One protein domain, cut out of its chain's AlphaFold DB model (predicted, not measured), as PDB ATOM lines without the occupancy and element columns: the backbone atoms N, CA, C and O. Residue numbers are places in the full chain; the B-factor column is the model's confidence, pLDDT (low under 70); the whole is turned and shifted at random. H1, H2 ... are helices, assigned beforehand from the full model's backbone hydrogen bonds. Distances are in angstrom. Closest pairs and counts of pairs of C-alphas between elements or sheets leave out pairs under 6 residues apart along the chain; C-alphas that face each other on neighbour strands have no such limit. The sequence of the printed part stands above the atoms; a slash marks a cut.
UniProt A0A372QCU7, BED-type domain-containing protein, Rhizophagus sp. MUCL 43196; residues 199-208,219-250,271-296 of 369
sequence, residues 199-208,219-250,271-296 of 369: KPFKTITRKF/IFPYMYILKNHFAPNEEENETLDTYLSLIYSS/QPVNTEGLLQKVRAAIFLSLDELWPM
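This is residues 199 to 208, 219 to 250 and 271 to 296 of the 369 residues of the protein "BED-type domain-containing protein" of Rhizophagus sp. MUCL 43196 (UniProt A0A372QCU7). This is a loose assembly of four helices: H1 and H2 lie side by side as an antiparallel pair, and the longer H4, whose residues 287 to 291 meet H2, is crossed on its residues 281 to 288 by H3. Residues 271 to 276, before H4, stick out as a free arm. You have 68 residues here, with four named helices in the order H1, H2, H3, H4 and no named strand; the class is all helix. The whole is only just loose, close to compact, with a radius of gyration of the C-alphas of 13.4 A and spans of 37 by 29 by 23 A.

Start at H1, residues 199 to 208, and compare it with H2, residues 219 to 229. They touch, closest at the C-alphas of Ile 204 and Tyr 222, 7.0 A apart, and run opposite ways at a shallow tilt of 5 degrees. Next look at H3, residues 240 to 248, and H4, residues 278 to 293. H3 is apart from H1 and H2, but touches H4 on residues 281 to 288 alone; the closest C-alphas, of Tyr 243 and Ala 284, are 5.1 A apart, and the lines stand about perpendicular at 74 degrees. H4 only just touches H2, with 3 pairs of C-alphas within 8 A, on residues 287 to 291 of H4 alone; the closest C-alphas are those of Lys 227 and Phe 287, 6.1 A apart. These two run opposite ways at a shallow tilt of 32 degrees, only just short of steep. H1 and H4 are apart. The packing is only just mostly aligned, with 2 of the 3 touching pairs at a shallow tilt. In H1, H2, H3 and H4 every O i to N i+4 pair is within hydrogen-bond range.

Find C-alpha 199 at (15.706, 10.817, -68.560); from there H1 runs 14.4 A to C-alpha 208. H2 begins at C-alpha 219, at (29.773, 5.918, -76.538), and covers 15.2 A to His 229. H3 goes 12.0 A from Leu 240 to Tyr 248. H4, the longest with 16 residues, spans 21.7 A from Leu 278 to C-alpha 293 at (22.281, 10.823, -86.648).

The C-alphas of Gln 271 and Met 296, the two farthest apart, are 42.3 A from each other. Look for two cuts: residues 209 to 218 are not printed, with 7.5 A from C-alpha 208 to C-alpha 219, and residues 251 to 270 are not printed, with 21.1 A from C-alpha 250 to C-alpha 271. The link from H2 to H3, printed whole, is short, with 10 residues. The mean pLDDT of the printed part is 88.6, and residue 250 alone is under 70.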
ATOM      1  N   LYS A 199      14.744  11.095 -69.643       92.88
ATOM      2  CA  LYS A 199      15.706  10.817 -68.560       92.88
ATOM      3  C   LYS A 199      16.941   9.999 -68.990       92.88
ATOM      4  O   LYS A 199      18.032  10.300 -68.480       92.88
ATOM      5  N   PRO A 200      16.847   8.997 -69.890       93.81
ATOM      6  CA  PRO A 200      18.013   8.290 -70.413       93.81
ATOM      7  C   PRO A 200      19.011   9.232 -71.094       93.81
ATOM      8  O   PRO A 200      20.200   9.164 -70.781       93.81
ATOM      9  N   PHE A 201      18.547  10.188 -71.908       91.00
ATOM     10  CA  PHE A 201      19.408  11.188 -72.551       91.00
ATOM     11  C   PHE A 201      20.155  12.030 -71.525       91.00
ATOM     12  O   PHE A 201      21.380  12.132 -71.595       91.00
ATOM     13  N   LYS A 202      19.460  12.547 -70.504       89.62
ATOM     14  CA  LYS A 202      20.110  13.283 -69.406       89.62
ATOM     15  C   LYS A 202      21.201  12.457 -68.728       89.62
ATOM     16  O   LYS A 202      22.267  12.959 -68.374       89.62
ATOM     17  N   THR A 203      20.924  11.174 -68.520       90.12
ATOM     18  CA  THR A 203      21.842  10.263 -67.835       90.12
ATOM     19  C   THR A 203      23.083   9.984 -68.677       90.12
ATOM     20  O   THR A 203      24.193  10.045 -68.148       90.12
ATOM     21  N   ILE A 204      22.904   9.702 -69.968       90.06
ATOM     22  CA  ILE A 204      23.977   9.360 -70.906       90.06
ATOM     23  C   ILE A 204      24.838  10.581 -71.220       90.06
ATOM     24  O   ILE A 204      26.055  10.520 -71.062       90.06
ATOM     25  N   THR A 205      24.221  11.711 -71.565       88.19
ATOM     26  CA  THR A 205      24.946  12.952 -71.876       88.19
ATOM     27  C   THR A 205      25.795  13.411 -70.697       88.19
ATOM     28  O   THR A 205      26.966  13.711 -70.881       88.19
ATOM     29  N   ARG A 206      25.281  13.339 -69.459       85.44
ATOM     30  CA  ARG A 206      26.073  13.638 -68.255       85.44
ATOM     31  C   ARG A 206      27.293  12.727 -68.104       85.44
ATOM     32  O   ARG A 206      28.337  13.188 -67.656       85.44
ATOM     33  N   LYS A 207      27.175  11.440 -68.453       86.12
ATOM     34  CA  LYS A 207      28.331  10.529 -68.455       86.12
ATOM     35  C   LYS A 207      29.335  10.915 -69.539       86.12
ATOM     36  O   LYS A 207      30.531  10.875 -69.275       86.12
ATOM     37  N   PHE A 208      28.859  11.311 -70.718       87.25
ATOM     38  CA  PHE A 208      29.715  11.734 -71.828       87.25
ATOM     39  C   PHE A 208      30.390  13.088 -71.595       87.25
ATOM     40  O   PHE A 208      31.465  13.321 -72.129       87.25
ATOM     41  N   ILE A 219      30.750   5.345 -75.607       91.19
ATOM     42  CA  ILE A 219      29.773   5.918 -76.538       91.19
ATOM     43  C   ILE A 219      29.004   4.814 -77.262       91.19
ATOM     44  O   ILE A 219      27.778   4.805 -77.196       91.19
ATOM     45  N   PHE A 220      29.692   3.835 -77.854       91.56
ATOM     46  CA  PHE A 220      29.013   2.781 -78.608       91.56
ATOM     47  C   PHE A 220      28.053   1.932 -77.748       91.56
ATOM     48  O   PHE A 220      26.873   1.871 -78.101       91.56
ATOM     49  N   PRO A 221      28.464   1.368 -76.590       91.88
ATOM     50  CA  PRO A 221      27.546   0.634 -75.718       91.88
ATOM     51  C   PRO A 221      26.314   1.435 -75.298       91.88
ATOM     52  O   PRO A 221      25.193   0.932 -75.339       91.88
ATOM     53  N   TYR A 222      26.500   2.692 -74.894       92.62
ATOM     54  CA  TYR A 222      25.395   3.503 -74.393       92.62
ATOM     55  C   TYR A 222      24.457   3.960 -75.510       92.62
ATOM     56  O   TYR A 222      23.248   3.961 -75.297       92.62
ATOM     57  N   MET A 223      24.984   4.301 -76.689       92.44
ATOM     58  CA  MET A 223      24.158   4.635 -77.853       92.44
ATOM     59  C   MET A 223      23.366   3.423 -78.343       92.44
ATOM     60  O   MET A 223      22.189   3.565 -78.658       92.44
ATOM     61  N   TYR A 224      23.965   2.229 -78.329       91.44
ATOM     62  CA  TYR A 224      23.268   0.989 -78.669       91.44
ATOM     63  C   TYR A 224      22.107   0.704 -77.702       91.44
ATOM     64  O   TYR A 224      20.974   0.494 -78.132       91.44
ATOM     65  N   ILE A 225      22.361   0.768 -76.389       91.50
ATOM     66  CA  ILE A 225      21.320   0.587 -75.361       91.50
ATOM     67  C   ILE A 225      20.216   1.636 -75.518       91.50
ATOM     68  O   ILE A 225      19.037   1.307 -75.413       91.50
ATOM     69  N   LEU A 226      20.593   2.891 -75.771       93.56
ATOM     70  CA  LEU A 226      19.642   3.977 -75.963       93.56
ATOM     71  C   LEU A 226      18.760   3.724 -77.184       93.56
ATOM     72  O   LEU A 226      17.545   3.772 -77.061       93.56
ATOM     73  N   LYS A 227      19.343   3.393 -78.335       92.38
ATOM     74  CA  LYS A 227      18.587   3.093 -79.553       92.38
ATOM     75  C   LYS A 227      17.608   1.939 -79.340       92.38
ATOM     76  O   LYS A 227      16.436   2.073 -79.671       92.38
ATOM     77  N   ASN A 228      18.054   0.858 -78.702       91.06
ATOM     78  CA  ASN A 228      17.194  -0.290 -78.408       91.06
ATOM     79  C   ASN A 228      16.068   0.038 -77.424       91.06
ATOM     80  O   ASN A 228      14.979  -0.505 -77.551       91.06
ATOM     81  N   HIS A 229      16.295   0.944 -76.472       92.25
ATOM     82  CA  HIS A 229      15.252   1.398 -75.549       92.25
ATOM     83  C   HIS A 229      14.082   2.088 -76.273       92.25
ATOM     84  O   HIS A 229      12.955   2.055 -75.789       92.25
ATOM     85  N   PHE A 230      14.344   2.720 -77.420       94.44
ATOM     86  CA  PHE A 230      13.332   3.397 -78.234       94.44
ATOM     87  C   PHE A 230      12.881   2.581 -79.448       94.44
ATOM     88  O   PHE A 230      12.038   3.061 -80.197       94.44
ATOM     89  N   ALA A 231      13.414   1.374 -79.650       92.56
ATOM     90  CA  ALA A 231      13.065   0.545 -80.796       92.56
ATOM     91  C   ALA A 231      11.573   0.163 -80.797       92.56
ATOM     92  O   ALA A 231      10.972   0.081 -79.718       92.56
ATOM     93  N   PRO A 232      10.981  -0.080 -81.982       92.06
ATOM     94  CA  PRO A 232       9.633  -0.626 -82.089       92.06
ATOM     95  C   PRO A 232       9.493  -1.900 -81.254       92.06
ATOM     96  O   PRO A 232      10.331  -2.800 -81.344       92.06
ATOM     97  N   ASN A 233       8.463  -1.955 -80.410       87.69
ATOM     98  CA  ASN A 233       8.161  -3.146 -79.630       87.69
ATOM     99  C   ASN A 233       7.340  -4.155 -80.454       87.69
ATOM    100  O   ASN A 233       6.152  -3.945 -80.710       87.69
ATOM    101  N   GLU A 234       7.958  -5.285 -80.812       80.31
ATOM    102  CA  GLU A 234       7.291  -6.382 -81.525       80.31
ATOM    103  C   GLU A 234       6.083  -6.936 -80.750       80.31
ATOM    104  O   GLU A 234       5.078  -7.302 -81.358       80.31
ATOM    105  N   GLU A 235       6.132  -6.946 -79.413       82.94
ATOM    106  CA  GLU A 235       5.029  -7.424 -78.563       82.94
ATOM    107  C   GLU A 235       3.798  -6.506 -78.627       82.94
ATOM    108  O   GLU A 235       2.668  -6.952 -78.429       82.94
ATOM    109  N   GLU A 236       4.006  -5.228 -78.945       80.69
ATOM    110  CA  GLU A 236       2.951  -4.226 -79.123       80.69
ATOM    111  C   GLU A 236       2.533  -4.085 -80.600       80.69
ATOM    112  O   GLU A 236       1.735  -3.212 -80.939       80.69
ATOM    113  N   ASN A 237       3.025  -4.966 -81.486       82.25
ATOM    114  CA  ASN A 237       2.885  -4.881 -82.947       82.25
ATOM    115  C   ASN A 237       3.424  -3.564 -83.539       82.25
ATOM    116  O   ASN A 237       2.986  -3.123 -84.606       82.25
ATOM    117  N   GLU A 238       4.376  -2.920 -82.865       88.75
ATOM    118  CA  GLU A 238       5.075  -1.776 -83.426       88.75
ATOM    119  C   GLU A 238       6.144  -2.273 -84.400       88.75
ATOM    120  O   GLU A 238       6.986  -3.107 -84.068       88.75
ATOM    121  N   THR A 239       6.141  -1.726 -85.611       91.62
ATOM    122  CA  THR A 239       7.171  -1.989 -86.615       91.62
ATOM    123  C   THR A 239       7.850  -0.688 -87.016       91.62
ATOM    124  O   THR A 239       7.383   0.413 -86.702       91.62
ATOM    125  N   LEU A 240       8.956  -0.801 -87.752       89.81
ATOM    126  CA  LEU A 240       9.594   0.362 -88.359       89.81
ATOM    127  C   LEU A 240       8.622   1.128 -89.275       89.81
ATOM    128  O   LEU A 240       8.596   2.356 -89.238       89.81
ATOM    129  N   ASP A 241       7.780   0.418 -90.030       88.44
ATOM    130  CA  ASP A 241       6.768   1.024 -90.903       88.44
ATOM    131  C   ASP A 241       5.699   1.778 -90.105       88.44
ATOM    132  O   ASP A 241       5.260   2.854 -90.519       88.44
ATOM    133  N   THR A 242       5.318   1.265 -88.928       90.06
ATOM    134  CA  THR A 242       4.434   1.977 -87.994       90.06
ATOM    135  C   THR A 242       5.062   3.303 -87.567       90.06
ATOM    136  O   THR A 242       4.397   4.337 -87.597       90.06
ATOM    137  N   TYR A 243       6.354   3.309 -87.223       91.81
ATOM    138  CA  TYR A 243       7.067   4.523 -86.806       91.81
ATOM    139  C   TYR A 243       7.214   5.527 -87.952       91.81
ATOM    140  O   TYR A 243       6.960   6.715 -87.762       91.81
ATOM    141  N   LEU A 244       7.563   5.058 -89.152       89.38
ATOM    142  CA  LEU A 244       7.615   5.901 -90.347       89.38
ATOM    143  C   LEU A 244       6.242   6.501 -90.656       89.38
ATOM    144  O   LEU A 244       6.146   7.690 -90.946       89.38
ATOM    145  N   SER A 245       5.173   5.717 -90.514       89.25
ATOM    146  CA  SER A 245       3.814   6.206 -90.743       89.25
ATOM    147  C   SER A 245       3.397   7.258 -89.714       89.25
ATOM    148  O   SER A 245       2.825   8.284 -90.078       89.25
ATOM    149  N   LEU A 246       3.737   7.055 -88.438       89.00
ATOM    150  CA  LEU A 246       3.455   8.014 -87.367       89.00
ATOM    151  C   LEU A 246       4.096   9.387 -87.608       89.00
ATOM    152  O   LEU A 246       3.497  10.400 -87.247       89.00
ATOM    153  N   ILE A 247       5.295   9.424 -88.197       90.25
ATOM    154  CA  ILE A 247       6.045  10.667 -88.430       90.25
ATOM    155  C   ILE A 247       5.735  11.288 -89.793       90.25
ATOM    156  O   ILE A 247       5.584  12.503 -89.879       90.25
ATOM    157  N   TYR A 248       5.616  10.478 -90.847       83.56
ATOM    158  CA  TYR A 248       5.586  10.967 -92.230       83.56
ATOM    159  C   TYR A 248       4.237  10.797 -92.940       83.56
ATOM    160  O   TYR A 248       3.959  11.551 -93.870       83.56
ATOM    161  N   SER A 249       3.374   9.868 -92.510       70.50
ATOM    162  CA  SER A 249       2.050   9.660 -93.131       70.50
ATOM    163  C   SER A 249       0.975  10.615 -92.602       70.50
ATOM    164  O   SER A 249      -0.163  10.555 -93.048       70.50
ATOM    165  N   SER A 250       1.325  11.523 -91.685       56.91
ATOM    166  CA  SER A 250       0.420  12.548 -91.134       56.91
ATOM    167  C   SER A 250       0.357  13.828 -91.989       56.91
ATOM    168  O   SER A 250       0.045  14.890 -91.460       56.91
ATOM    169  N   GLN A 271      -5.112  27.237 -76.637       73.38
ATOM    170  CA  GLN A 271      -5.931  26.091 -76.251       73.38
ATOM    171  C   GLN A 271      -5.039  24.964 -75.717       73.38
ATOM    172  O   GLN A 271      -3.898  24.845 -76.172       73.38
ATOM    173  N   PRO A 272      -5.538  24.141 -74.774       77.12
ATOM    174  CA  PRO A 272      -4.810  22.966 -74.322       77.12
ATOM    175  C   PRO A 272      -4.430  22.082 -75.506       77.12
ATOM    176  O   PRO A 272      -5.254  21.814 -76.384       77.12
ATOM    177  N   VAL A 273      -3.183  21.629 -75.524       84.44
ATOM    178  CA  VAL A 273      -2.688  20.763 -76.592       84.44
ATOM    179  C   VAL A 273      -3.370  19.401 -76.487       84.44
ATOM    180  O   VAL A 273      -3.429  18.815 -75.405       84.44
ATOM    181  N   ASN A 274      -3.843  18.859 -77.613       87.06
ATOM    182  CA  ASN A 274      -4.256  17.460 -77.654       87.06
ATOM    183  C   ASN A 274      -3.020  16.565 -77.480       87.06
ATOM    184  O   ASN A 274      -2.172  16.480 -78.367       87.06
ATOM    185  N   THR A 275      -2.914  15.907 -76.327       90.75
ATOM    186  CA  THR A 275      -1.773  15.052 -75.984       90.75
ATOM    187  C   THR A 275      -1.893  13.621 -76.511       90.75
ATOM    188  O   THR A 275      -0.964  12.829 -76.344       90.75
ATOM    189  N   GLU A 276      -3.025  13.260 -77.119       88.94
ATOM    190  CA  GLU A 276      -3.271  11.912 -77.621       88.94
ATOM    191  C   GLU A 276      -2.256  11.525 -78.707       88.94
ATOM    192  O   GLU A 276      -1.995  12.267 -79.654       88.94
ATOM    193  N   GLY A 277      -1.623  10.361 -78.547       88.44
ATOM    194  CA  GLY A 277      -0.645   9.842 -79.508       88.44
ATOM    195  C   GLY A 277       0.702  10.582 -79.552       88.44
ATOM    196  O   GLY A 277       1.634  10.102 -80.203       88.44
ATOM    197  N   LEU A 278       0.859  11.730 -78.873       91.75
ATOM    198  CA  LEU A 278       2.096  12.521 -78.938       91.75
ATOM    199  C   LEU A 278       3.296  11.769 -78.367       91.75
ATOM    200  O   LEU A 278       4.394  11.871 -78.905       91.75
ATOM    201  N   LEU A 279       3.105  10.992 -77.299       92.12
ATOM    202  CA  LEU A 279       4.200  10.247 -76.677       92.12
ATOM    203  C   LEU A 279       4.769   9.191 -77.637       92.12
ATOM    204  O   LEU A 279       5.985   9.042 -77.739       92.12
ATOM    205  N   GLN A 280       3.891   8.505 -78.373       91.12
ATOM    206  CA  GLN A 280       4.252   7.526 -79.396       91.12
ATOM    207  C   GLN A 280       4.978   8.202 -80.560       91.12
ATOM    208  O   GLN A 280       6.032   7.727 -80.979       91.12
ATOM    209  N   LYS A 281       4.483   9.361 -81.021       92.62
ATOM    210  CA  LYS A 281       5.172  10.171 -82.038       92.62
ATOM    211  C   LYS A 281       6.567  10.585 -81.573       92.62
ATOM    212  O   LYS A 281       7.527  10.424 -82.315       92.62
ATOM    213  N   VAL A 282       6.723  11.051 -80.333       93.62
ATOM    214  CA  VAL A 282       8.045  11.425 -79.811       93.62
ATOM    215  C   VAL A 282       8.969  10.211 -79.703       93.62
ATOM    216  O   VAL A 282      10.133  10.304 -80.086       93.62
ATOM    217  N   ARG A 283       8.472   9.059 -79.235       94.06
ATOM    218  CA  ARG A 283       9.249   7.811 -79.190       94.06
ATOM    219  C   ARG A 283       9.749   7.417 -80.584       94.06
ATOM    220  O   ARG A 283      10.943   7.161 -80.742       94.06
ATOM    221  N   ALA A 284       8.865   7.443 -81.583       93.50
ATOM    222  CA  ALA A 284       9.203   7.143 -82.970       93.50
ATOM    223  C   ALA A 284      10.219   8.138 -83.547       93.50
ATOM    224  O   ALA A 284      11.233   7.728 -84.113       93.50
ATOM    225  N   ALA A 285      10.002   9.439 -83.331       94.50
ATOM    226  CA  ALA A 285      10.913  10.491 -83.774       94.50
ATOM    227  C   ALA A 285      12.312  10.327 -83.165       94.50
ATOM    228  O   ALA A 285      13.310  10.452 -83.874       94.50
ATOM    229  N   ILE A 286      12.398  10.000 -81.870       94.75
ATOM    230  CA  ILE A 286      13.669   9.737 -81.190       94.75
ATOM    231  C   ILE A 286      14.386   8.547 -81.829       94.75
ATOM    232  O   ILE A 286      15.573   8.652 -82.131       94.75
ATOM    233  N   PHE A 287      13.692   7.426 -82.031       94.50
ATOM    234  CA  PHE A 287      14.299   6.231 -82.612       94.50
ATOM    235  C   PHE A 287      14.847   6.490 -84.019       94.50
ATOM    236  O   PHE A 287      16.010   6.192 -84.282       94.50
ATOM    237  N   LEU A 288      14.035   7.100 -84.889       93.06
ATOM    238  CA  LEU A 288      14.429   7.432 -86.259       93.06
ATOM    239  C   LEU A 288      15.594   8.432 -86.282       93.06
ATOM    240  O   LEU A 288      16.556   8.236 -87.018       93.06
ATOM    241  N   SER A 289      15.572   9.443 -85.406       93.50
ATOM    242  CA  SER A 289      16.674  10.408 -85.286       93.50
ATOM    243  C   SER A 289      17.968   9.752 -84.796       93.50
ATOM    244  O   SER A 289      19.051  10.114 -85.242       93.50
ATOM    245  N   LEU A 290      17.886   8.795 -83.865       92.44
ATOM    246  CA  LEU A 290      19.054   8.040 -83.407       92.44
ATOM    247  C   LEU A 290      19.615   7.142 -84.513       92.44
ATOM    248  O   LEU A 290      20.830   6.997 -84.599       92.44
ATOM    249  N   ASP A 291      18.756   6.544 -85.338       89.69
ATOM    250  CA  ASP A 291      19.170   5.730 -86.483       89.69
ATOM    251  C   ASP A 291      19.893   6.565 -87.551       89.69
ATOM    252  O   ASP A 291      20.949   6.158 -88.035       89.69
ATOM    253  N   GLU A 292      19.377   7.761 -87.845       90.88
ATOM    254  CA  GLU A 292      19.943   8.679 -88.837       90.88
ATOM    255  C   GLU A 292      21.225   9.374 -88.348       90.88
ATOM    256  O   GLU A 292      22.247   9.372 -89.036       90.88
ATOM    257  N   LEU A 293      21.191   9.979 -87.155       89.88
ATOM    258  CA  LEU A 293      22.281  10.823 -86.648       89.88
ATOM    259  C   LEU A 293      23.430  10.021 -86.033       89.88
ATOM    260  O   LEU A 293      24.559  10.510 -85.972       89.88
ATOM    261  N   TRP A 294      23.152   8.809 -85.550       87.56
ATOM    262  CA  TRP A 294      24.137   7.921 -84.936       87.56
ATOM    263  C   TRP A 294      24.172   6.568 -85.654       87.56
ATOM    264  O   TRP A 294      23.747   5.550 -85.092       87.56
ATOM    265  N   PRO A 295      24.712   6.539 -86.889       80.56
ATOM    266  CA  PRO A 295      24.875   5.306 -87.644       80.56
ATOM    267  C   PRO A 295      25.950   4.412 -87.004       80.56
ATOM    268  O   PRO A 295      26.466   4.687 -85.918       80.56
ATOM    269  N   MET A 296      26.282   3.313 -87.687       77.19
ATOM    270  CA  MET A 296      27.259   2.324 -87.220       77.19
ATOM    271  C   MET A 296      28.523   2.968 -86.621       77.19
ATOM    272  O   MET A 296      29.032   3.961 -87.156       77.19
TER     273      MET A 296